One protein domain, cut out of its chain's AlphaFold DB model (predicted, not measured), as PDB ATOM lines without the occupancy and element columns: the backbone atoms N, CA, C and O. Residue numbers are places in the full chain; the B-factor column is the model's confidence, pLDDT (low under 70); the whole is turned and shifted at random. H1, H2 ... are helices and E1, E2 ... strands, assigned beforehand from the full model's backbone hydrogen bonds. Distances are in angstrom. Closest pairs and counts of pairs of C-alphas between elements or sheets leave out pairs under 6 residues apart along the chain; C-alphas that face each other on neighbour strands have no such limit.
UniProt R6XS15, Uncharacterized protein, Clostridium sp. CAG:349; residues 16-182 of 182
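What this domain is: This is residues 16 to 182 of the 182 residues of an uncharacterized protein of Clostridium sp. CAG:349 (UniProt R6XS15). One very long helix, H1, makes a handle whose residues 17 to 55 stick out from a small head; the head is a strongly twisted sheet of eight strands that curls round the last part of H1, residues 58 to 66. The short helix H2 packs on the opposite face of the sheet, and H3, near the chain's end, only grazes it. The printed part has 167 residues, with three named helices and eight named strands in the order H1 E1 E2 E3 E4 E5 E6 E7 H2 E8 H3; the class is mixed, helices and strands. The sheet is branched at E2 and antiparallel but for E2 and E7, which are parallel. The whole is extended, with a radius of gyration of the C-alphas of 25.9 A and spans of 95 by 49 by 29 A.

Where its parts are: Find C-alpha 17 at (15.327, 99.948, 63.819); from there H1, residues 17 to 66, runs 71.7 A to C-alpha 66 at (4.536, 32.193, 42.924). Next come E1, residues 68 to 71, and E2, residues 74 to 81, 20.0 A. E3, residues 86 to 93, covers 22.0 A, E4, residues 96 to 109, 40.5 A, and E5, residues 112 to 122, 30.3 A. E6, residues 134 to 140, and E7, residues 146 to 152, follow. Last come H2, residues 163 to 168, E8, residues 170 to 172, and H3, residues 173 to 179, ending with C-alpha 179 at (-12.004, 25.053, 30.685).

How they stand to each other: Begin at E2, which has E1 and E7 on one side and E8 on the other side. Look for N 69 and O 77, 2.9 A, in the hairpin of E1 and E2; N 81 and O 150, 2.8 A, between E2 and E7; and N 171 and O 78, 2.8 A, between E8 and E2. E3 to E7 form a meander, each strand the antiparallel neighbour of the one before: see N 89 and O 100, 2.9 A, N 105 and O 116, 3.0 A, N 121 and O 138, 2.9 A, and N 137 and O 149, 2.8 A. H1 is on the sheet; its closest C-alphas with E4 are those of Ala 62 and Tyr 107, 7.0 A. H2 is on the opposite face, 6.4 A in height over the sheet and over none of its strands; its closest C-alphas with E2 are those of Val 166 and Ile 79, 6.9 A. H3 only grazes the sheet with residues 173 to 176. H1, H2 and H3 have every O i to N i+4 pair within hydrogen-bond range.

The domain as a whole: The C-alphas of Thr 16 and Gln 129, the two farthest apart, are 95.0 A from each other. Residues 16 to 55 stand free; the body without them spans 50 by 42 by 29 A. The printed part has no cut, and the link E5 to E6, 11 residues, is long. Mean pLDDT of the printed part is 76.6, with 57 residues under 70, among them residues 34 to 66 and 125 to 132.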
ATOM      1  N   THR A  16      11.685 100.296  67.038       69.62
ATOM      2  CA  THR A  16      12.976 100.896  66.705       69.62
ATOM      3  C   THR A  16      13.695 100.042  65.662       69.62
ATOM      4  O   THR A  16      13.500  98.830  65.579       69.62
ATOM      5  N   PHE A  17      14.563 100.657  64.856       63.34
ATOM      6  CA  PHE A  17      15.327  99.948  63.819       63.34
ATOM      7  C   PHE A  17      16.122  98.749  64.382       63.34
ATOM      8  O   PHE A  17      16.233  97.711  63.732       63.34
ATOM      9  N   ALA A  18      16.588  98.855  65.631       73.94
ATOM     10  CA  ALA A  18      17.243  97.768  66.354       73.94
ATOM     11  C   ALA A  18      16.310  96.569  66.616       73.94
ATOM     12  O   ALA A  18      16.720  95.426  66.430       73.94
ATOM     13  N   GLU A  19      15.048  96.806  66.987       75.00
ATOM     14  CA  GLU A  19      14.052  95.743  67.194       75.00
ATOM     15  C   GLU A  19      13.711  95.022  65.875       75.00
ATOM     16  O   GLU A  19      13.562  93.800  65.870       75.00
ATOM     17  N   CYS A  20      13.695  95.737  64.741       75.44
ATOM     18  CA  CYS A  20      13.576  95.142  63.400       75.44
ATOM     19  C   CYS A  20      14.743  94.210  63.062       75.44
ATOM     20  O   CYS A  20      14.520  93.087  62.610       75.44
ATOM     21  N   ILE A  21      15.982  94.650  63.289       78.38
ATOM     22  CA  ILE A  21      17.171  93.842  62.982       78.38
ATOM     23  C   ILE A  21      17.199  92.573  63.841       78.38
ATOM     24  O   ILE A  21      17.448  91.486  63.322       78.38
ATOM     25  N   VAL A  22      16.894  92.691  65.136       82.19
ATOM     26  CA  VAL A  22      16.847  91.541  66.051       82.19
ATOM     27  C   VAL A  22      15.746  90.560  65.646       82.19
ATOM     28  O   VAL A  22      15.984  89.354  65.627       82.19
ATOM     29  N   ALA A  23      14.567  91.051  65.254       80.56
ATOM     30  CA  ALA A  23      13.490  90.192  64.771       80.56
ATOM     31  C   ALA A  23      13.892  89.430  63.496       80.56
ATOM     32  O   ALA A  23      13.702  88.218  63.429       80.56
ATOM     33  N   ILE A  24      14.505  90.102  62.514       81.75
ATOM     34  CA  ILE A  24      14.977  89.467  61.271       81.75
ATOM     35  C   ILE A  24      16.046  88.406  61.569       81.75
ATOM     36  O   ILE A  24      15.986  87.309  61.016       81.75
ATOM     37  N   ALA A  25      16.985  88.691  62.476       82.44
ATOM     38  CA  ALA A  25      18.012  87.734  62.884       82.44
ATOM     39  C   ALA A  25      17.405  86.491  63.557       82.44
ATOM     40  O   ALA A  25      17.777  85.363  63.231       82.44
ATOM     41  N   LEU A  26      16.420  86.679  64.441       82.94
ATOM     42  CA  LEU A  26      15.703  85.571  65.076       82.94
ATOM     43  C   LEU A  26      14.914  84.745  64.050       82.94
ATOM     44  O   LEU A  26      14.990  83.519  64.080       82.94
ATOM     45  N   PHE A  27      14.224  85.384  63.102       80.75
ATOM     46  CA  PHE A  27      13.529  84.673  62.024       80.75
ATOM     47  C   PHE A  27      14.488  83.910  61.105       80.75
ATOM     48  O   PHE A  27      14.160  82.801  60.688       80.75
ATOM     49  N   ALA A  28      15.682  84.439  60.828       81.50
ATOM     50  CA  ALA A  28      16.694  83.744  60.032       81.50
ATOM     51  C   ALA A  28      17.239  82.494  60.749       81.50
ATOM     52  O   ALA A  28      17.361  81.427  60.143       81.50
ATOM     53  N   ILE A  29      17.517  82.585  62.053       80.75
ATOM     54  CA  ILE A  29      18.009  81.450  62.854       80.75
ATOM     55  C   ILE A  29      16.923  80.373  62.990       80.75
ATOM     56  O   ILE A  29      17.170  79.196  62.731       80.75
ATOM     57  N   VAL A  30      15.696  80.767  63.336       76.56
ATOM     58  CA  VAL A  30      14.575  79.823  63.457       76.56
ATOM     59  C   VAL A  30      14.227  79.218  62.094       76.56
ATOM     60  O   VAL A  30      13.993  78.015  62.003       76.56
ATOM     61  N   GLY A  31      14.260  80.015  61.023       73.94
ATOM     62  CA  GLY A  31      14.017  79.561  59.657       73.94
ATOM     63  C   GLY A  31      15.032  78.517  59.196       73.94
ATOM     64  O   GLY A  31      14.637  77.484  58.668       73.94
ATOM     65  N   THR A  32      16.327  78.724  59.448       74.56
ATOM     66  CA  THR A  32      17.382  77.763  59.068       74.56
ATOM     67  C   THR A  32      17.312  76.458  59.870       74.56
ATOM     68  O   THR A  32      17.445  75.374  59.293       74.56
ATOM     69  N   LEU A  33      17.016  76.520  61.172       71.44
ATOM     70  CA  LEU A  33      16.787  75.330  62.005       71.44
ATOM     71  C   LEU A  33      15.532  74.557  61.573       71.44
ATOM     72  O   LEU A  33      15.577  73.339  61.404       71.44
ATOM     73  N   ALA A  34      14.425  75.251  61.310       64.38
ATOM     74  CA  ALA A  34      13.203  74.619  60.821       64.38
ATOM     75  C   ALA A  34      13.405  73.987  59.433       64.38
ATOM     76  O   ALA A  34      12.951  72.870  59.194       64.38
ATOM     77  N   PHE A  35      14.136  74.651  58.532       66.50
ATOM     78  CA  PHE A  35      14.398  74.148  57.182       66.50
ATOM     79  C   PHE A  35      15.316  72.918  57.182       66.50
ATOM     80  O   PHE A  35      15.102  71.978  56.415       66.50
ATOM     81  N   THR A  36      16.315  72.873  58.066       68.19
ATOM     82  CA  THR A  36      17.195  71.700  58.225       68.19
ATOM     83  C   THR A  36      16.455  70.510  58.833       68.19
ATOM     84  O   THR A  36      16.592  69.390  58.330       68.19
ATOM     85  N   MET A  37      15.603  70.734  59.838       65.38
ATOM     86  CA  MET A  37      14.729  69.693  60.393       65.38
ATOM     87  C   MET A  37      13.704  69.199  59.363       65.38
ATOM     88  O   MET A  37      13.512  67.993  59.223       65.38
ATOM     89  N   PHE A  38      13.112  70.098  58.572       67.00
ATOM     90  CA  PHE A  38      12.164  69.756  57.509       67.00
ATOM     91  C   PHE A  38      12.817  68.946  56.377       67.00
ATOM     92  O   PHE A  38      12.291  67.909  55.968       67.00
ATOM     93  N   ASN A  39      14.003  69.346  55.908       65.38
ATOM     94  CA  ASN A  39      14.772  68.592  54.908       65.38
ATOM     95  C   ASN A  39      15.215  67.219  55.425       65.38
ATOM     96  O   ASN A  39      15.278  66.247  54.672       65.38
ATOM     97  N   THR A  40      15.507  67.119  56.717       60.06
ATOM     98  CA  THR A  40      15.860  65.850  57.353       60.06
ATOM     99  C   THR A  40      14.639  64.935  57.453       60.06
ATOM    100  O   THR A  40      14.702  63.789  57.013       60.06
ATOM    101  N   ALA A  41      13.496  65.445  57.918       56.56
ATOM    102  CA  ALA A  41      12.247  64.689  58.015       56.56
ATOM    103  C   ALA A  41      11.732  64.226  56.641       56.56
ATOM    104  O   ALA A  41      11.360  63.065  56.479       56.56
ATOM    105  N   THR A  42      11.786  65.082  55.618       58.59
ATOM    106  CA  THR A  42      11.426  64.712  54.235       58.59
ATOM    107  C   THR A  42      12.387  63.681  53.634       58.59
ATOM    108  O   THR A  42      11.951  62.770  52.923       58.59
ATOM    109  N   ARG A  43      13.687  63.735  53.954       57.81
ATOM    110  CA  ARG A  43      14.654  62.685  53.578       57.81
ATOM    111  C   ARG A  43      14.378  61.353  54.276       57.81
ATOM    112  O   ARG A  43      14.430  60.323  53.612       57.81
ATOM    113  N   TYR A  44      14.048  61.350  55.566       57.50
ATOM    114  CA  TYR A  44      13.666  60.120  56.267       57.50
ATOM    115  C   TYR A  44      12.356  59.542  55.729       57.50
ATOM    116  O   TYR A  44      12.290  58.353  55.435       57.50
ATOM    117  N   MET A  45      11.350  60.384  55.490       52.28
ATOM    118  CA  MET A  45      10.063  59.955  54.943       52.28
ATOM    119  C   MET A  45      10.186  59.443  53.500       52.28
ATOM    120  O   MET A  45       9.553  58.458  53.139       52.28
ATOM    121  N   SER A  46      11.030  60.065  52.671       60.81
ATOM    122  CA  SER A  46      11.295  59.586  51.306       60.81
ATOM    123  C   SER A  46      12.115  58.295  51.275       60.81
ATOM    124  O   SER A  46      11.881  57.470  50.396       60.81
ATOM    125  N   LYS A  47      13.034  58.075  52.225       61.72
ATOM    126  CA  LYS A  47      13.710  56.778  52.394       61.72
ATOM    127  C   LYS A  47      12.733  55.693  52.847       61.72
ATOM    128  O   LYS A  47      12.676  54.657  52.197       61.72
ATOM    129  N   ALA A  48      11.910  55.970  53.858       60.66
ATOM    130  CA  ALA A  48      10.895  55.037  54.347       60.66
ATOM    131  C   ALA A  48       9.888  54.663  53.247       60.66
ATOM    132  O   ALA A  48       9.679  53.485  52.985       60.66
ATOM    133  N   LYS A  49       9.365  55.649  52.504       60.66
ATOM    134  CA  LYS A  49       8.482  55.394  51.351       60.66
ATOM    135  C   LYS A  49       9.168  54.598  50.239       60.66
ATOM    136  O   LYS A  49       8.519  53.796  49.581       60.66
ATOM    137  N   LYS A  50      10.469  54.805  50.005       61.16
ATOM    138  CA  LYS A  50      11.233  54.011  49.029       61.16
ATOM    139  C   LYS A  50      11.432  52.571  49.495       61.16
ATOM    140  O   LYS A  50      11.369  51.675  48.665       61.16
ATOM    141  N   GLU A  51      11.680  52.338  50.778       63.66
ATOM    142  CA  GLU A  51      11.798  50.984  51.333       63.66
ATOM    143  C   GLU A  51      10.459  50.251  51.344       63.66
ATOM    144  O   GLU A  51      10.400  49.091  50.953       63.66
ATOM    145  N   GLU A  52       9.376  50.938  51.694       60.94
ATOM    146  CA  GLU A  52       8.016  50.406  51.614       60.94
ATOM    147  C   GLU A  52       7.627  50.075  50.165       60.94
ATOM    148  O   GLU A  52       7.160  48.974  49.886       60.94
ATOM    149  N   ALA A  53       7.929  50.963  49.211       61.78
ATOM    150  CA  ALA A  53       7.715  50.700  47.788       61.78
ATOM    151  C   ALA A  53       8.576  49.537  47.267       61.78
ATOM    152  O   ALA A  53       8.099  48.750  46.457       61.78
ATOM    153  N   LYS A  54       9.823  49.394  47.740       63.00
ATOM    154  CA  LYS A  54      10.679  48.243  47.412       63.00
ATOM    155  C   LYS A  54      10.128  46.941  47.987       63.00
ATOM    156  O   LYS A  54      10.146  45.937  47.288       63.00
ATOM    157  N   ARG A  55       9.616  46.951  49.222       61.84
ATOM    158  CA  ARG A  55       8.965  45.781  49.838       61.84
ATOM    159  C   ARG A  55       7.684  45.403  49.104       61.84
ATOM    160  O   ARG A  55       7.507  44.237  48.788       61.84
ATOM    161  N   SER A  56       6.849  46.381  48.756       61.75
ATOM    162  CA  SER A  56       5.642  46.169  47.951       61.75
ATOM    163  C   SER A  56       5.977  45.641  46.549       61.75
ATOM    164  O   SER A  56       5.350  44.695  46.088       61.75
ATOM    165  N   GLN A  57       7.020  46.167  45.893       60.34
ATOM    166  CA  GLN A  57       7.503  45.634  44.613       60.34
ATOM    167  C   GLN A  57       8.059  44.213  44.736       60.34
ATOM    168  O   GLN A  57       7.766  43.384  43.884       60.34
ATOM    169  N   ALA A  58       8.834  43.910  45.779       60.94
ATOM    170  CA  ALA A  58       9.348  42.564  46.021       60.94
ATOM    171  C   ALA A  58       8.210  41.573  46.300       60.94
ATOM    172  O   ALA A  58       8.212  40.469  45.764       60.94
ATOM    173  N   GLN A  59       7.198  41.992  47.061       61.34
ATOM    174  CA  GLN A  59       5.998  41.204  47.328       61.34
ATOM    175  C   GLN A  59       5.172  40.977  46.058       61.34
ATOM    176  O   GLN A  59       4.684  39.875  45.827       61.34
ATOM    177  N   GLU A  60       5.044  41.987  45.199       60.19
ATOM    178  CA  GLU A  60       4.370  41.857  43.910       60.19
ATOM    179  C   GLU A  60       5.142  40.958  42.936       60.19
ATOM    180  O   GLU A  60       4.535  40.166  42.217       60.19
ATOM    181  N   GLN A  61       6.473  41.045  42.933       57.66
ATOM    182  CA  GLN A  61       7.340  40.195  42.121       57.66
ATOM    183  C   GLN A  61       7.333  38.742  42.612       57.66
ATOM    184  O   GLN A  61       7.317  37.828  41.787       57.66
ATOM    185  N   ALA A  62       7.271  38.526  43.928       59.69
ATOM    186  CA  ALA A  62       7.003  37.219  44.513       59.69
ATOM    187  C   ALA A  62       5.636  36.715  44.028       59.69
ATOM    188  O   ALA A  62       5.578  35.684  43.370       59.69
ATOM    189  N   LEU A  63       4.566  37.507  44.173       61.47
ATOM    190  CA  LEU A  63       3.225  37.163  43.675       61.47
ATOM    191  C   LEU A  63       3.192  36.797  42.178       61.47
ATOM    192  O   LEU A  63       2.402  35.950  41.768       61.47
ATOM    193  N   LEU A  64       4.000  37.467  41.350       57.03
ATOM    194  CA  LEU A  64       4.096  37.216  39.907       57.03
ATOM    195  C   LEU A  64       4.726  35.861  39.580       57.03
ATOM    196  O   LEU A  64       4.346  35.246  38.586       57.03
ATOM    197  N   ASN A  65       5.678  35.407  40.391       59.62
ATOM    198  CA  ASN A  65       6.371  34.140  40.180       59.62
ATOM    199  C   ASN A  65       5.731  32.980  40.942       59.62
ATOM    200  O   ASN A  65       5.901  31.839  40.532       59.62
ATOM    201  N   THR A  66       4.996  33.247  42.021       67.44
ATOM    202  CA  THR A  66       4.536  32.193  42.924       67.44
ATOM    203  C   THR A  66       3.464  31.306  42.298       67.44
ATOM    204  O   THR A  66       3.550  30.105  42.476       67.44
ATOM    205  N   PHE A  67       2.498  31.831  41.536       81.56
ATOM    206  CA  PHE A  67       1.330  31.032  41.113       81.56
ATOM    207  C   PHE A  67       1.518  30.203  39.834       81.56
ATOM    208  O   PHE A  67       0.639  29.412  39.480       81.56
ATOM    209  N   MET A  68       2.625  30.395  39.116       86.38
ATOM    210  CA  MET A  68       2.905  29.703  37.859       86.38
ATOM    211  C   MET A  68       4.167  28.865  37.997       86.38
ATOM    212  O   MET A  68       5.191  29.362  38.457       86.38
ATOM    213  N   TYR A  69       4.108  27.619  37.543       86.31
ATOM    214  CA  TYR A  69       5.284  26.766  37.476       86.31
ATOM    215  C   TYR A  69       6.090  27.094  36.220       86.31
ATOM    216  O   TYR A  69       5.533  27.195  35.118       86.31
ATOM    217  N   LYS A  70       7.402  27.250  36.398       86.12
ATOM    218  CA  LYS A  70       8.353  27.551  35.330       86.12
ATOM    219  C   LYS A  70       9.451  26.501  35.298       86.12
ATOM    220  O   LYS A  70       9.956  26.109  36.346       86.12
ATOM    221  N   GLU A  71       9.839  26.094  34.100       84.19
ATOM    222  CA  GLU A  71      11.011  25.255  33.862       84.19
ATOM    223  C   GLU A  71      11.986  26.070  33.000       84.19
ATOM    224  O   GLU A  71      11.757  26.304  31.815       84.19
ATOM    225  N   GLY A  72      13.026  26.622  33.635       82.12
ATOM    226  CA  GLY A  72      13.850  27.669  33.023       82.12
ATOM    227  C   GLY A  72      13.049  28.955  32.790       82.12
ATOM    228  O   GLY A  72      12.428  29.481  33.715       82.12
ATOM    229  N   ASP A  73      13.055  29.448  31.551       80.69
ATOM    230  CA  ASP A  73      12.309  30.647  31.144       80.69
ATOM    231  C   ASP A  73      10.874  30.341  30.677       80.69
ATOM    232  O   ASP A  73      10.088  31.260  30.425       80.69
ATOM    233  N   GLU A  74      10.507  29.062  30.557       84.69
ATOM    234  CA  GLU A  74       9.225  28.643  29.997       84.69
ATOM    235  C   GLU A  74       8.178  28.408  31.091       84.69
ATOM    236  O   GLU A  74       8.439  27.798  32.129       84.69
ATOM    237  N   VAL A  75       6.965  28.915  30.866       87.69
ATOM    238  CA  VAL A  75       5.846  28.772  31.801       87.69
ATOM    239  C   VAL A  75       5.030  27.543  31.424       87.69
ATOM    240  O   VAL A  75       4.336  27.544  30.410       87.69
ATOM    241  N   MET A  76       5.060  26.519  32.270       88.44
ATOM    242  CA  MET A  76       4.412  25.236  31.974       88.44
ATOM    243  C   MET A  76       2.929  25.227  32.359       88.44
ATOM    244  O   MET A  76       2.100  24.592  31.704       88.44
ATOM    245  N   GLY A  77       2.566  25.932  33.432       89.12
ATOM    246  CA  GLY A  77       1.216  25.859  33.978       89.12
ATOM    247  C   GLY A  77       1.019  26.655  35.257       89.12
ATOM    248  O   GLY A  77       1.916  27.353  35.727       89.12
ATOM    249  N   TYR A  78      -0.179  26.539  35.815       89.06
ATOM    250  CA  TYR A  78      -0.521  27.081  37.126       89.06
ATOM    251  C   TYR A  78      -0.310  26.025  38.203       89.06
ATOM    252  O   TYR A  78      -0.710  24.882  38.012       89.06
ATOM    253  N   ILE A  79       0.262  26.410  39.338       90.12
ATOM    254  CA  ILE A  79       0.431  25.507  40.482       90.12
ATOM    255  C   ILE A  79      -0.929  25.301  41.164       90.12
ATOM    256  O   ILE A  79      -1.691  26.257  41.344       90.12
ATOM    257  N   ILE A  80      -1.236  24.059  41.541       90.88
ATOM    258  CA  ILE A  80      -2.410  23.710  42.345       90.88
ATOM    259  C   ILE A  80      -1.971  23.559  43.796       90.88
ATOM    260  O   ILE A  80      -1.289  22.600  44.144       90.88
ATOM    261  N   TYR A  81      -2.362  24.483  44.664       91.06
ATOM    262  CA  TYR A  81      -1.910  24.466  46.050       91.06
ATOM    263  C   TYR A  81      -2.690  23.463  46.916       91.06
ATOM    264  O   TYR A  81      -3.892  23.276  46.704       91.06
ATOM    265  N   PRO A  82      -2.042  22.869  47.934       91.25
ATOM    266  CA  PRO A  82      -2.710  22.085  48.972       91.25
ATOM    267  C   PRO A  82      -3.807  22.871  49.700       91.25
ATOM    268  O   PRO A  82      -3.661  24.068  49.935       91.25
ATOM    269  N   SER A  83      -4.865  22.206  50.162       90.56
ATOM    270  CA  SER A  83      -5.963  22.861  50.900       90.56
ATOM    271  C   SER A  83      -5.491  23.605  52.163       90.56
ATOM    272  O   SER A  83      -6.061  24.637  52.518       90.56
ATOM    273  N   ARG A  84      -4.393  23.159  52.796       89.69
ATOM    274  CA  ARG A  84      -3.810  23.772  54.009       89.69
ATOM    275  C   ARG A  84      -3.369  25.230  53.858       89.69
ATOM    276  O   ARG A  84      -3.210  25.908  54.871       89.69
ATOM    277  N   VAL A  85      -3.131  25.721  52.637       88.50
ATOM    278  CA  VAL A  85      -2.757  27.135  52.441       88.50
ATOM    279  C   VAL A  85      -3.969  28.063  52.507       88.50
ATOM    280  O   VAL A  85      -3.805  29.264  52.713       88.50
ATOM    281  N   LEU A  86      -5.181  27.527  52.331       90.31
ATOM    282  CA  LEU A  86      -6.426  28.282  52.337       90.31
ATOM    283  C   LEU A  86      -6.921  28.485  53.770       90.31
ATOM    284  O   LEU A  86      -7.162  27.540  54.517       90.31
ATOM    285  N   GLN A  87      -7.148  29.739  54.131       88.75
ATOM    286  CA  GLN A  87      -7.822  30.137  55.354       88.75
ATOM    287  C   GLN A  87      -9.200  30.698  55.022       88.75
ATOM    288  O   GLN A  87      -9.368  31.512  54.111       88.75
ATOM    289  N   VAL A  88     -10.197  30.257  55.785       88.00
ATOM    290  CA  VAL A  88     -11.575  30.732  55.670       88.00
ATOM    291  C   VAL A  88     -11.965  31.378  56.987       88.00
ATOM    292  O   VAL A  88     -11.944  30.737  58.037       88.00
ATOM    293  N   SER A  89     -12.326  32.653  56.933       87.69
ATOM    294  CA  SER A  89     -12.905  33.385  58.054       87.69
ATOM    295  C   SER A  89     -14.332  33.809  57.716       87.69
ATOM    296  O   SER A  89     -14.749  33.777  56.560       87.69
ATOM    297  N   TYR A  90     -15.116  34.174  58.727       88.00
ATOM    298  CA  TYR A  90     -16.500  34.600  58.538       88.00
ATOM    299  C   TYR A  90     -16.700  35.972  59.159       88.00
ATOM    300  O   TYR A  90     -16.438  36.166  60.346       88.00
ATOM    301  N   ILE A  91     -17.202  36.916  58.365       86.00
ATOM    302  CA  ILE A  91     -17.648  38.211  58.870       86.00
ATOM    303  C   ILE A  91     -19.150  38.149  59.097       86.00
ATOM    304  O   ILE A  91     -19.917  37.817  58.191       86.00
ATOM    305  N   ASN A  92     -19.568  38.508  60.305       86.94
ATOM    306  CA  ASN A  92     -20.975  38.662  60.626       86.94
ATOM    307  C   ASN A  92     -21.478  40.011  60.091       86.94
ATOM    308  O   ASN A  92     -20.970  41.071  60.457       86.94
ATOM    309  N   THR A  93     -22.459  39.963  59.198       87.00
ATOM    310  CA  THR A  93     -23.121  41.142  58.634       87.00
ATOM    311  C   THR A  93     -24.594  41.141  59.028       87.00
ATOM    312  O   THR A  93     -25.147  40.112  59.408       87.00
ATOM    313  N   SER A  94     -25.289  42.267  58.857       81.62
ATOM    314  CA  SER A  94     -26.742  42.343  59.091       81.62
ATOM    315  C   SER A  94     -27.570  41.369  58.235       81.62
ATOM    316  O   SER A  94     -28.740  41.149  58.530       81.62
ATOM    317  N   LYS A  95     -26.973  40.781  57.189       81.06
ATOM    318  CA  LYS A  95     -27.584  39.790  56.290       81.06
ATOM    319  C   LYS A  95     -27.107  38.351  56.551       81.06
ATOM    320  O   LYS A  95     -27.480  37.457  55.800       81.06
ATOM    321  N   GLY A  96     -26.296  38.128  57.589       85.62
ATOM    322  CA  GLY A  96     -25.730  36.827  57.954       85.62
ATOM    323  C   GLY A  96     -24.205  36.761  57.836       85.62
ATOM    324  O   GLY A  96     -23.530  37.768  57.603       85.62
ATOM    325  N   ASN A  97     -23.664  35.554  58.005       87.56
ATOM    326  CA  ASN A  97     -22.226  35.296  57.956       87.56
ATOM    327  C   ASN A  97     -21.744  35.171  56.509       87.56
ATOM    328  O   ASN A  97     -22.196  34.298  55.770       87.56
ATOM    329  N   VAL A  98     -20.797  36.023  56.124       85.81
ATOM    330  CA  VAL A  98     -20.184  36.024  54.793       85.81
ATOM    331  C   VAL A  98     -18.779  35.427  54.896       85.81
ATOM    332  O   VAL A  98     -17.995  35.908  55.719       85.81
ATOM    333  N   PRO A  99     -18.439  34.398  54.096       87.38
ATOM    334  CA  PRO A  99     -17.096  33.838  54.091       87.38
ATOM    335  C   PRO A  99     -16.105  34.807  53.440       87.38
ATOM    336  O   PRO A  99     -16.377  35.381  52.383       87.38
ATOM    337  N   GLN A 100     -14.938  34.942  54.052       87.56
ATOM    338  CA  GLN A 100     -13.758  35.570  53.482       87.56
ATOM    339  C   GLN A 100     -12.669  34.522  53.324       87.56
ATOM    340  O   GLN A 100     -12.397  33.747  54.239       87.56
ATOM    341  N   TYR A 101     -12.053  34.513  52.149       89.56
ATOM    342  CA  TYR A 101     -11.000  33.573  51.815       89.56
ATOM    343  C   TYR A 101      -9.675  34.322  51.765       89.56
ATOM    344  O   TYR A 101      -9.561  35.388  51.153       89.56
ATOM    345  N   SER A 102      -8.660  33.755  52.393       87.69
ATOM    346  CA  SER A 102      -7.281  34.189  52.248       87.69
ATOM    347  C   SER A 102      -6.388  32.982  52.041       87.69
ATOM    348  O   SER A 102      -6.728  31.866  52.419       87.69
ATOM    349  N   VAL A 103      -5.242  33.195  51.413       87.12
ATOM    350  CA  VAL A 103      -4.232  32.161  51.227       87.12
ATOM    351  C   VAL A 103      -2.945  32.625  51.872       87.12
ATOM    352  O   VAL A 103      -2.517  33.756  51.647       87.12
ATOM    353  N   VAL A 104      -2.356  31.768  52.700       84.75
ATOM    354  CA  VAL A 104      -1.091  32.034  53.380       84.75
ATOM    355  C   VAL A 104      -0.003  31.224  52.703       84.75
ATOM    356  O   VAL A 104      -0.023  29.996  52.716       84.75
ATOM    357  N   LEU A 105       0.945  31.932  52.103       79.50
ATOM    358  CA  LEU A 105       2.100  31.358  51.425       79.50
ATOM    359  C   LEU A 105       3.372  31.880  52.081       79.50
ATOM    360  O   LEU A 105       3.349  32.900  52.763       79.50
ATOM    361  N   ASN A 106       4.484  31.194  51.858       74.69
ATOM    362  CA  ASN A 106       5.798  31.656  52.284       74.69
ATOM    363  C   ASN A 106       6.598  32.061  51.049       74.69
ATOM    364  O   ASN A 106       6.503  31.403  50.014       74.69
ATOM    365  N   TYR A 107       7.375  33.135  51.155       67.19
ATOM    366  CA  TYR A 107       8.432  33.426  50.190       67.19
ATOM    367  C   TYR A 107       9.772  33.428  50.906       67.19
ATOM    368  O   TYR A 107       9.890  33.931  52.027       67.19
ATOM    369  N   ASP A 108      10.776  32.864  50.249       65.06
ATOM    370  CA  ASP A 108      12.132  32.866  50.766       65.06
ATOM    371  C   ASP A 108      12.773  34.232  50.556       65.06
ATOM    372  O   ASP A 108      12.710  34.831  49.479       65.06
ATOM    373  N   THR A 109      13.377  34.739  51.624       61.88
ATOM    374  CA  THR A 109      14.212  35.938  51.603       61.88
ATOM    375  C   THR A 109      15.628  35.580  52.021       61.88
ATOM    376  O   THR A 109      15.846  34.550  52.656       61.88
ATOM    377  N   ASP A 110      16.575  36.486  51.776       58.50
ATOM    378  CA  ASP A 110      17.953  36.371  52.282       58.50
ATOM    379  C   ASP A 110      18.027  36.216  53.817       58.50
ATOM    380  O   ASP A 110      19.053  35.812  54.361       58.50
ATOM    381  N   TYR A 111      16.939  36.539  54.526       58.44
ATOM    382  CA  TYR A 111      16.814  36.466  55.982       58.44
ATOM    383  C   TYR A 111      15.911  35.313  56.460       58.44
ATOM    384  O   TYR A 111      15.622  35.226  57.653       58.44
ATOM    385  N   GLY A 112      15.471  34.433  55.553       62.31
ATOM    386  CA  GLY A 112      14.590  33.293  55.827       62.31
ATOM    387  C   GLY A 112      13.201  33.416  55.196       62.31
ATOM    388  O   GLY A 112      12.861  34.433  54.585       62.31
ATOM    389  N   SER A 113      12.394  32.362  55.331       68.50
ATOM    390  CA  SER A 113      11.038  32.305  54.781       68.50
ATOM    391  C   SER A 113      10.086  33.203  55.569       68.50
ATOM    392  O   SER A 113       9.966  33.083  56.791       68.50
ATOM    393  N   VAL A 114       9.382  34.094  54.873       67.19
ATOM    394  CA  VAL A 114       8.419  35.022  55.478       67.19
ATOM    395  C   VAL A 114       7.005  34.662  55.015       67.19
ATOM    396  O   VAL A 114       6.763  34.612  53.804       67.19
ATOM    397  N   PRO A 115       6.050  34.440  55.940       73.88
ATOM    398  CA  PRO A 115       4.661  34.212  55.574       73.88
ATOM    399  C   PRO A 115       4.018  35.497  55.056       73.88
ATOM    400  O   PRO A 115       4.208  36.583  55.608       73.88
ATOM    401  N   PHE A 116       3.196  35.368  54.022       73.81
ATOM    402  CA  PHE A 116       2.355  36.433  53.503       73.81
ATOM    403  C   PHE A 116       0.942  35.913  53.256       73.81
ATOM    404  O   PHE A 116       0.736  34.866  52.643       73.81
ATOM    405  N   ALA A 117      -0.040  36.661  53.754       79.69
ATOM    406  CA  ALA A 117      -1.447  36.381  53.532       79.69
ATOM    407  C   ALA A 117      -1.958  37.204  52.347       79.69
ATOM    408  O   ALA A 117      -1.722  38.410  52.265       79.69
ATOM    409  N   VAL A 118      -2.690  36.552  51.451       81.00
ATOM    410  CA  VAL A 118      -3.302  37.163  50.274       81.00
ATOM    411  C   VAL A 118      -4.803  36.967  50.354       81.00
ATOM    412  O   VAL A 118      -5.267  35.837  50.464       81.00
ATOM    413  N   ALA A 119      -5.571  38.051  50.292       85.25
ATOM    414  CA  ALA A 119      -7.018  37.952  50.162       85.25
ATOM    415  C   ALA A 119      -7.379  37.391  48.781       85.25
ATOM    416  O   ALA A 119      -6.836  37.832  47.762       85.25
ATOM    417  N   VAL A 120      -8.297  36.428  48.751       87.88
ATOM    418  CA  VAL A 120      -8.725  35.782  47.513       87.88
ATOM    419  C   VAL A 120     -10.239  35.730  47.400       87.88
ATOM    420  O   VAL A 120     -10.971  35.643  48.384       87.88
ATOM    421  N   GLU A 121     -10.720  35.751  46.168       88.12
ATOM    422  CA  GLU A 121     -12.138  35.637  45.851       88.12
ATOM    423  C   GLU A 121     -12.393  34.290  45.188       88.12
ATOM    424  O   GLU A 121     -11.752  33.949  44.193       88.12
ATOM    425  N   LYS A 122     -13.335  33.510  45.719       86.69
ATOM    426  CA  LYS A 122     -13.730  32.247  45.093       86.69
ATOM    427  C   LYS A 122     -14.347  32.541  43.723       86.69
ATOM    428  O   LYS A 122     -15.378  33.203  43.639       86.69
ATOM    429  N   ASN A 123     -13.732  32.031  42.659       82.38
ATOM    430  CA  ASN A 123     -14.096  32.301  41.266       82.38
ATOM    431  C   ASN A 123     -14.490  31.011  40.521       82.38
ATOM    432  O   ASN A 123     -14.144  30.802  39.358       82.38
ATOM    433  N   GLY A 124     -15.217  30.131  41.211       74.44
ATOM    434  CA  GLY A 124     -15.802  28.911  40.652       74.44
ATOM    435  C   GLY A 124     -14.930  27.657  40.754       74.44
ATOM    436  O   GLY A 124     -13.750  27.703  41.091       74.44
ATOM    437  N   THR A 125     -15.555  26.524  40.455       69.62
ATOM    438  CA  THR A 125     -14.957  25.183  40.404       69.62
ATOM    439  C   THR A 125     -15.010  24.738  38.935       69.62
ATOM    440  O   THR A 125     -16.042  24.962  38.292       69.62
ATOM    441  N   PRO A 126     -13.934  24.183  38.349       64.81
ATOM    442  CA  PRO A 126     -13.954  23.727  36.967       64.81
ATOM    443  C   PRO A 126     -14.965  22.594  36.807       64.81
ATOM    444  O   PRO A 126     -15.068  21.718  37.664       64.81
ATOM    445  N   GLN A 127     -15.613  22.533  35.646       56.19
ATOM    446  CA  GLN A 127     -16.122  21.260  35.141       56.19
ATOM    447  C   GLN A 127     -14.936  20.467  34.592       56.19
ATOM    448  O   GLN A 127     -14.618  20.519  33.410       56.19
ATOM    449  N   SER A 128     -14.206  19.812  35.487       54.66
ATOM    450  CA  SER A 128     -13.011  19.056  35.134       54.66
ATOM    451  C   SER A 128     -13.338  17.596  34.816       54.66
ATOM    452  O   SER A 128     -14.176  16.986  35.472       54.66
ATOM    453  N   GLN A 129     -12.631  17.032  33.830       50.91
ATOM    454  CA  GLN A 129     -12.537  15.583  33.591       50.91
ATOM    455  C   GLN A 129     -11.447  14.925  34.464       50.91
ATOM    456  O   GLN A 129     -11.373  13.701  34.544       50.91
ATOM    457  N   TYR A 130     -10.585  15.727  35.102       54.38
ATOM    458  CA  TYR A 130      -9.570  15.262  36.046       54.38
ATOM    459  C   TYR A 130     -10.199  14.934  37.400       54.38
ATOM    460  O   TYR A 130     -11.053  15.666  37.890       54.38
ATOM    461  N   THR A 131      -9.713  13.860  38.019       52.19
ATOM    462  CA  THR A 131     -10.212  13.227  39.254       52.19
ATOM    463  C   THR A 131     -10.063  14.076  40.520       52.19
ATOM    464  O   THR A 131     -10.462  13.648  41.600       52.19
ATOM    465  N   TYR A 132      -9.472  15.264  40.413       63.91
ATOM    466  CA  TYR A 132      -9.202  16.128  41.551       63.91
ATOM    467  C   TYR A 132     -10.258  17.230  41.634       63.91
ATOM    468  O   TYR A 132     -10.490  17.953  40.665       63.91
ATOM    469  N   ASN A 133     -10.885  17.369  42.803       81.38
ATOM    470  CA  ASN A 133     -11.719  18.524  43.125       81.38
ATOM    471  C   ASN A 133     -10.787  19.713  43.399       81.38
ATOM    472  O   ASN A 133      -9.955  19.648  44.305       81.38
ATOM    473  N   ILE A 134     -10.869  20.756  42.573       86.56
ATOM    474  CA  ILE A 134      -9.998  21.935  42.630       86.56
ATOM    475  C   ILE A 134     -10.888  23.171  42.564       86.56
ATOM    476  O   ILE A 134     -11.739  23.257  41.684       86.56
ATOM    477  N   THR A 135     -10.659  24.177  43.397       88.38
ATOM    478  CA  THR A 135     -11.352  25.465  43.304       88.38
ATOM    479  C   THR A 135     -10.432  26.538  42.729       88.38
ATOM    480  O   THR A 135      -9.261  26.657  43.099       88.38
ATOM    481  N   ARG A 136     -10.982  27.360  41.827       88.50
ATOM    482  CA  ARG A 136     -10.326  28.553  41.292       88.50
ATOM    483  C   ARG A 136     -10.578  29.745  42.207       88.50
ATOM    484  O   ARG A 136     -11.721  30.074  42.530       88.50
ATOM    485  N   TYR A 137      -9.513  30.454  42.529       88.81
ATOM    486  CA  TYR A 137      -9.524  31.691  43.290       88.81
ATOM    487  C   TYR A 137      -8.917  32.830  42.469       88.81
ATOM    488  O   TYR A 137      -7.986  32.632  41.689       88.81
ATOM    489  N   GLN A 138      -9.455  34.034  42.631       87.31
ATOM    490  CA  GLN A 138      -8.919  35.258  42.053       87.31
ATOM    491  C   GLN A 138      -8.176  36.041  43.131       87.31
ATOM    492  O   GLN A 138      -8.724  36.338  44.190       87.31
ATOM    493  N   VAL A 139      -6.937  36.398  42.830       84.75
ATOM    494  CA  VAL A 139      -6.091  37.274  43.638       84.75
ATOM    495  C   VAL A 139      -6.067  38.640  42.965       84.75
ATOM    496  O   VAL A 139      -5.683  38.740  41.800       84.75
ATOM    497  N   THR A 140      -6.416  39.701  43.684       78.00
ATOM    498  CA  THR A 140      -6.264  41.076  43.189       78.00
ATOM    499  C   THR A 140      -5.130  41.735  43.960       78.00
ATOM    500  O   THR A 140      -5.241  41.919  45.166       78.00
ATOM    501  N   SER A 141      -4.022  42.067  43.291       69.62
ATOM    502  CA  SER A 141      -2.949  42.839  43.946       69.62
ATOM    503  C   SER A 141      -3.378  44.281  44.196       69.62
ATOM    504  O   SER A 141      -4.241  44.785  43.479       69.62
ATOM    505  N   ASP A 142      -2.667  44.985  45.074       66.31
ATOM    506  CA  ASP A 142      -2.892  46.407  45.378       66.31
ATOM    507  C   ASP A 142      -2.874  47.323  44.140       66.31
ATOM    508  O   ASP A 142      -3.514  48.371  44.121       66.31
ATOM    509  N   LYS A 143      -2.188  46.911  43.065       66.69
ATOM    510  CA  LYS A 143      -2.172  47.619  41.773       66.69
ATOM    511  C   LYS A 143      -3.362  47.305  40.855       66.69
ATOM    512  O   LYS A 143      -3.380  47.735  39.705       66.69
ATOM    513  N   GLY A 144      -4.334  46.525  41.319       66.94
ATOM    514  CA  GLY A 144      -5.513  46.104  40.556       66.94
ATOM    515  C   GLY A 144      -5.280  44.941  39.586       66.94
ATOM    516  O   GLY A 144      -6.221  44.495  38.931       66.94
ATOM    517  N   THR A 145      -4.056  44.411  39.483       71.88
ATOM    518  CA  THR A 145      -3.771  43.238  38.648       71.88
ATOM    519  C   THR A 145      -4.446  41.995  39.222       71.88
ATOM    520  O   THR A 145      -4.142  41.568  40.340       71.88
ATOM    521  N   LYS A 146      -5.340  41.400  38.428       79.88
ATOM    522  CA  LYS A 146      -6.014  40.139  38.739       79.88
ATOM    523  C   LYS A 146      -5.137  38.961  38.330       79.88
ATOM    524  O   LYS A 146      -4.616  38.928  37.217       79.88
ATOM    525  N   ARG A 147      -4.982  37.998  39.229       82.00
ATOM    526  CA  ARG A 147      -4.247  36.745  39.039       82.00
ATOM    527  C   ARG A 147      -5.136  35.579  39.447       82.00
ATOM    528  O   ARG A 147      -6.093  35.760  40.201       82.00
ATOM    529  N   ILE A 148      -4.825  34.399  38.931       85.12
ATOM    530  CA  ILE A 148      -5.586  33.179  39.189       85.12
ATOM    531  C   ILE A 148      -4.738  32.251  40.053       85.12
ATOM    532  O   ILE A 148      -3.543  32.096  39.817       85.12
ATOM    533  N   LEU A 149      -5.388  31.652  41.042       88.44
ATOM    534  CA  LEU A 149      -4.849  30.661  41.958       88.44
ATOM    535  C   LEU A 149      -5.750  29.424  41.917       88.44
ATOM    536  O   LEU A 149      -6.973  29.557  41.837       88.44
ATOM    537  N   PHE A 150      -5.168  28.234  42.021       89.38
ATOM    538  CA  PHE A 150      -5.915  26.987  42.166       89.38
ATOM    539  C   PHE A 150      -5.569  26.319  43.487       89.38
ATOM    540  O   PHE A 150      -4.405  26.294  43.875       89.38
ATOM    541  N   VAL A 151      -6.574  25.786  44.174       90.94
ATOM    542  CA  VAL A 151      -6.405  25.080  45.450       90.94
ATOM    543  C   VAL A 151      -7.182  23.772  45.389       90.94
ATOM    544  O   VAL A 151      -8.317  23.769  44.910       90.94
ATOM    545  N   TYR A 152      -6.592  22.674  45.855       90.94
ATOM    546  CA  TYR A 152      -7.307  21.409  46.015       90.94
ATOM    547  C   TYR A 152      -8.420  21.536  47.063       90.94
ATOM    548  O   TYR A 152      -8.220  22.109  48.129       90.94
ATOM    549  N   ASP A 153      -9.587  20.963  46.775       86.88
ATOM    550  CA  ASP A 153     -10.703  20.901  47.728       86.88
ATOM    551  C   ASP A 153     -10.546  19.742  48.731       86.88
ATOM    552  O   ASP A 153     -11.221  19.721  49.757       86.88
ATOM    553  N   GLY A 154      -9.698  18.756  48.413       82.94
ATOM    554  CA  GLY A 154      -9.419  17.587  49.253       82.94
ATOM    555  C   GLY A 154      -8.083  17.666  49.994       82.94
ATOM    556  O   GLY A 154      -7.313  18.612  49.829       82.94
ATOM    557  N   ASP A 155      -7.788  16.620  50.764       82.88
ATOM    558  CA  ASP A 155      -6.567  16.485  51.571       82.88
ATOM    559  C   ASP A 155      -5.376  15.999  50.730       82.88
ATOM    560  O   ASP A 155      -4.758  14.971  51.005       82.88
ATOM    561  N   ILE A 156      -5.081  16.725  49.651       88.12
ATOM    562  CA  ILE A 156      -3.862  16.527  48.865       88.12
ATOM    563  C   ILE A 156      -2.816  17.484  49.418       88.12
ATOM    564  O   ILE A 156      -3.012  18.702  49.397       88.12
ATOM    565  N   ASP A 157      -1.713  16.924  49.901       88.31
ATOM    566  CA  ASP A 157      -0.580  17.679  50.418       88.31
ATOM    567  C   ASP A 157       0.718  17.213  49.765       88.31
ATOM    568  O   ASP A 157       0.881  16.038  49.437       88.31
ATOM    569  N   TYR A 158       1.620  18.163  49.564       90.06
ATOM    570  CA  TYR A 158       2.939  17.957  48.992       90.06
ATOM    571  C   TYR A 158       3.866  19.094  49.433       90.06
ATOM    572  O   TYR A 158       3.420  20.150  49.916       90.06
ATOM    573  N   ASP A 159       5.171  18.876  49.298       86.19
ATOM    574  CA  ASP A 159       6.152  19.897  49.647       86.19
ATOM    575  C   ASP A 159       6.210  20.980  48.562       86.19
ATOM    576  O   ASP A 159       6.709  20.765  47.460       86.19
ATOM    577  N   LEU A 160       5.710  22.173  48.895       84.69
ATOM    578  CA  LEU A 160       5.759  23.352  48.025       84.69
ATOM    579  C   LEU A 160       7.194  23.836  47.758       84.69
ATOM    580  O   LEU A 160       7.395  24.625  46.836       84.69
ATOM    581  N   ASN A 161       8.169  23.385  48.553       82.50
ATOM    582  CA  ASN A 161       9.582  23.701  48.368       82.50
ATOM    583  C   ASN A 161      10.316  22.668  47.500       82.50
ATOM    584  O   ASN A 161      11.466  22.913  47.138       82.50
ATOM    585  N   ASP A 162       9.687  21.535  47.167       86.38
ATOM    586  CA  ASP A 162      10.249  20.509  46.287       86.38
ATOM    587  C   ASP A 162       9.749  20.715  44.843       86.38
ATOM    588  O   ASP A 162       8.589  20.415  44.539       86.38
ATOM    589  N   PRO A 163      10.600  21.191  43.911       85.19
ATOM    590  CA  PRO A 163      10.187  21.463  42.537       85.19
ATOM    591  C   PRO A 163       9.644  20.235  41.803       85.19
ATOM    592  O   PRO A 163       8.788  20.390  40.932       85.19
ATOM    593  N   ALA A 164      10.119  19.028  42.137       88.75
ATOM    594  CA  ALA A 164       9.655  17.803  41.495       88.75
ATOM    595  C   ALA A 164       8.199  17.508  41.872       88.75
ATOM    596  O   ALA A 164       7.383  17.240  40.994       88.75
ATOM    597  N   GLN A 165       7.855  17.656  43.154       91.19
ATOM    598  CA  GLN A 165       6.474  17.517  43.614       91.19
ATOM    599  C   GLN A 165       5.587  18.625  43.044       91.19
ATOM    600  O   GLN A 165       4.515  18.344  42.518       91.19
ATOM    601  N   VAL A 166       6.044  19.882  43.062       88.81
ATOM    602  CA  VAL A 166       5.276  21.002  42.488       88.81
ATOM    603  C   VAL A 166       4.956  20.754  41.010       88.81
ATOM    604  O   VAL A 166       3.833  21.027  40.587       88.81
ATOM    605  N   LYS A 167       5.901  20.205  40.230       89.69
ATOM    606  CA  LYS A 167       5.722  19.888  38.802       89.69
ATOM    607  C   LYS A 167       4.583  18.897  38.545       89.69
ATOM    608  O   LYS A 167       3.869  19.054  37.556       89.69
ATOM    609  N   ASP A 168       4.386  17.926  39.431       90.12
ATOM    610  CA  ASP A 168       3.314  16.927  39.318       90.12
ATOM    611  C   ASP A 168       1.930  17.496  39.693       90.12
ATOM    612  O   ASP A 168       0.894  16.918  39.355       90.12
ATOM    613  N   HIS A 169       1.899  18.672  40.324       90.88
ATOM    614  CA  HIS A 169       0.696  19.356  40.799       90.88
ATOM    615  C   HIS A 169       0.419  20.664  40.039       90.88
ATOM    616  O   HIS A 169       0.059  21.686  40.631       90.88
ATOM    617  N   ILE A 170       0.549  20.638  38.706       90.00
ATOM    618  CA  ILE A 170       0.264  21.790  37.836       90.00
ATOM    619  C   ILE A 170      -0.963  21.578  36.941       90.00
ATOM    620  O   ILE A 170      -1.234  20.484  36.452       90.00
ATOM    621  N   LEU A 171      -1.673  22.669  36.648       88.44
ATOM    622  CA  LEU A 171      -2.650  22.752  35.565       88.44
ATOM    623  C   LEU A 171      -1.997  23.359  34.317       88.44
ATOM    624  O   LEU A 171      -1.600  24.530  34.356       88.44
ATOM    625  N   PRO A 172      -1.938  22.626  33.191       89.31
ATOM    626  CA  PRO A 172      -1.414  23.158  31.940       89.31
ATOM    627  C   PRO A 172      -2.168  24.412  31.487       89.31
ATOM    628  O   PRO A 172      -3.400  24.475  31.561       89.31
ATOM    629  N   LEU A 173      -1.438  25.400  30.960       86.44
ATOM    630  CA  LEU A 173      -2.012  26.682  30.522       86.44
ATOM    631  C   LEU A 173      -3.155  26.508  29.520       86.44
ATOM    632  O   LEU A 173      -4.187  27.170  29.622       86.44
ATOM    633  N   GLU A 174      -2.964  25.607  28.560       84.81
ATOM    634  CA  GLU A 174      -3.936  25.334  27.505       84.81
ATOM    635  C   GLU A 174      -5.226  24.735  28.071       84.81
ATOM    636  O   GLU A 174      -6.329  25.109  27.672       84.81
ATOM    637  N   TRP A 175      -5.110  23.870  29.080       84.75
ATOM    638  CA  TRP A 175      -6.277  23.325  29.753       84.75
ATOM    639  C   TRP A 175      -7.054  24.416  30.492       84.75
ATOM    640  O   TRP A 175      -8.276  24.491  30.360       84.75
ATOM    641  N   VAL A 176      -6.359  25.306  31.209       81.94
ATOM    642  CA  VAL A 176      -7.009  26.420  31.913       81.94
ATOM    643  C   VAL A 176      -7.746  27.331  30.933       81.94
ATOM    644  O   VAL A 176      -8.909  27.639  31.172       81.94
ATOM    645  N   LYS A 177      -7.127  27.703  29.805       81.44
ATOM    646  CA  LYS A 177      -7.775  28.524  28.764       81.44
ATOM    647  C   LYS A 177      -9.058  27.890  28.226       81.44
ATOM    648  O   LYS A 177     -10.051  28.585  28.034       81.44
ATOM    649  N   ASN A 178      -9.037  26.580  27.995       80.88
ATOM    650  CA  ASN A 178     -10.158  25.869  27.387       80.88
ATOM    651  C   ASN A 178     -11.310  25.600  28.371       80.88
ATOM    652  O   ASN A 178     -12.468  25.564  27.954       80.88
ATOM    653  N   ASN A 179     -11.016  25.446  29.666       76.56
ATOM    654  CA  ASN A 179     -12.004  25.053  30.685       76.56
ATOM    655  C   ASN A 179     -12.471  26.211  31.572       76.56
ATOM    656  O   ASN A 179     -13.538  26.142  32.176       76.56
ATOM    657  N   TYR A 180     -11.707  27.297  31.619       70.12
ATOM    658  CA  TYR A 180     -12.075  28.522  32.305       70.12
ATOM    659  C   TYR A 180     -12.142  29.651  31.289       70.12
ATOM    660  O   TYR A 180     -11.207  30.435  31.135       70.12
ATOM    661  N   LYS A 181     -13.275  29.739  30.587       57.50
ATOM    662  CA  LYS A 181     -13.588  30.950  29.827       57.50
ATOM    663  C   LYS A 181     -13.681  32.111  30.820       57.50
ATOM    664  O   LYS A 181     -14.433  32.030  31.793       57.50
ATOM    665  N   ASN A 182     -12.850  33.127  30.605       50.75
ATOM    666  CA  ASN A 182     -13.043  34.444  31.210       50.75
ATOM    667  C   ASN A 182     -14.341  35.060  30.689       50.75
ATOM    668  O   ASN A 182     -14.600  34.910  29.472       50.75
TER     669      ASN A 182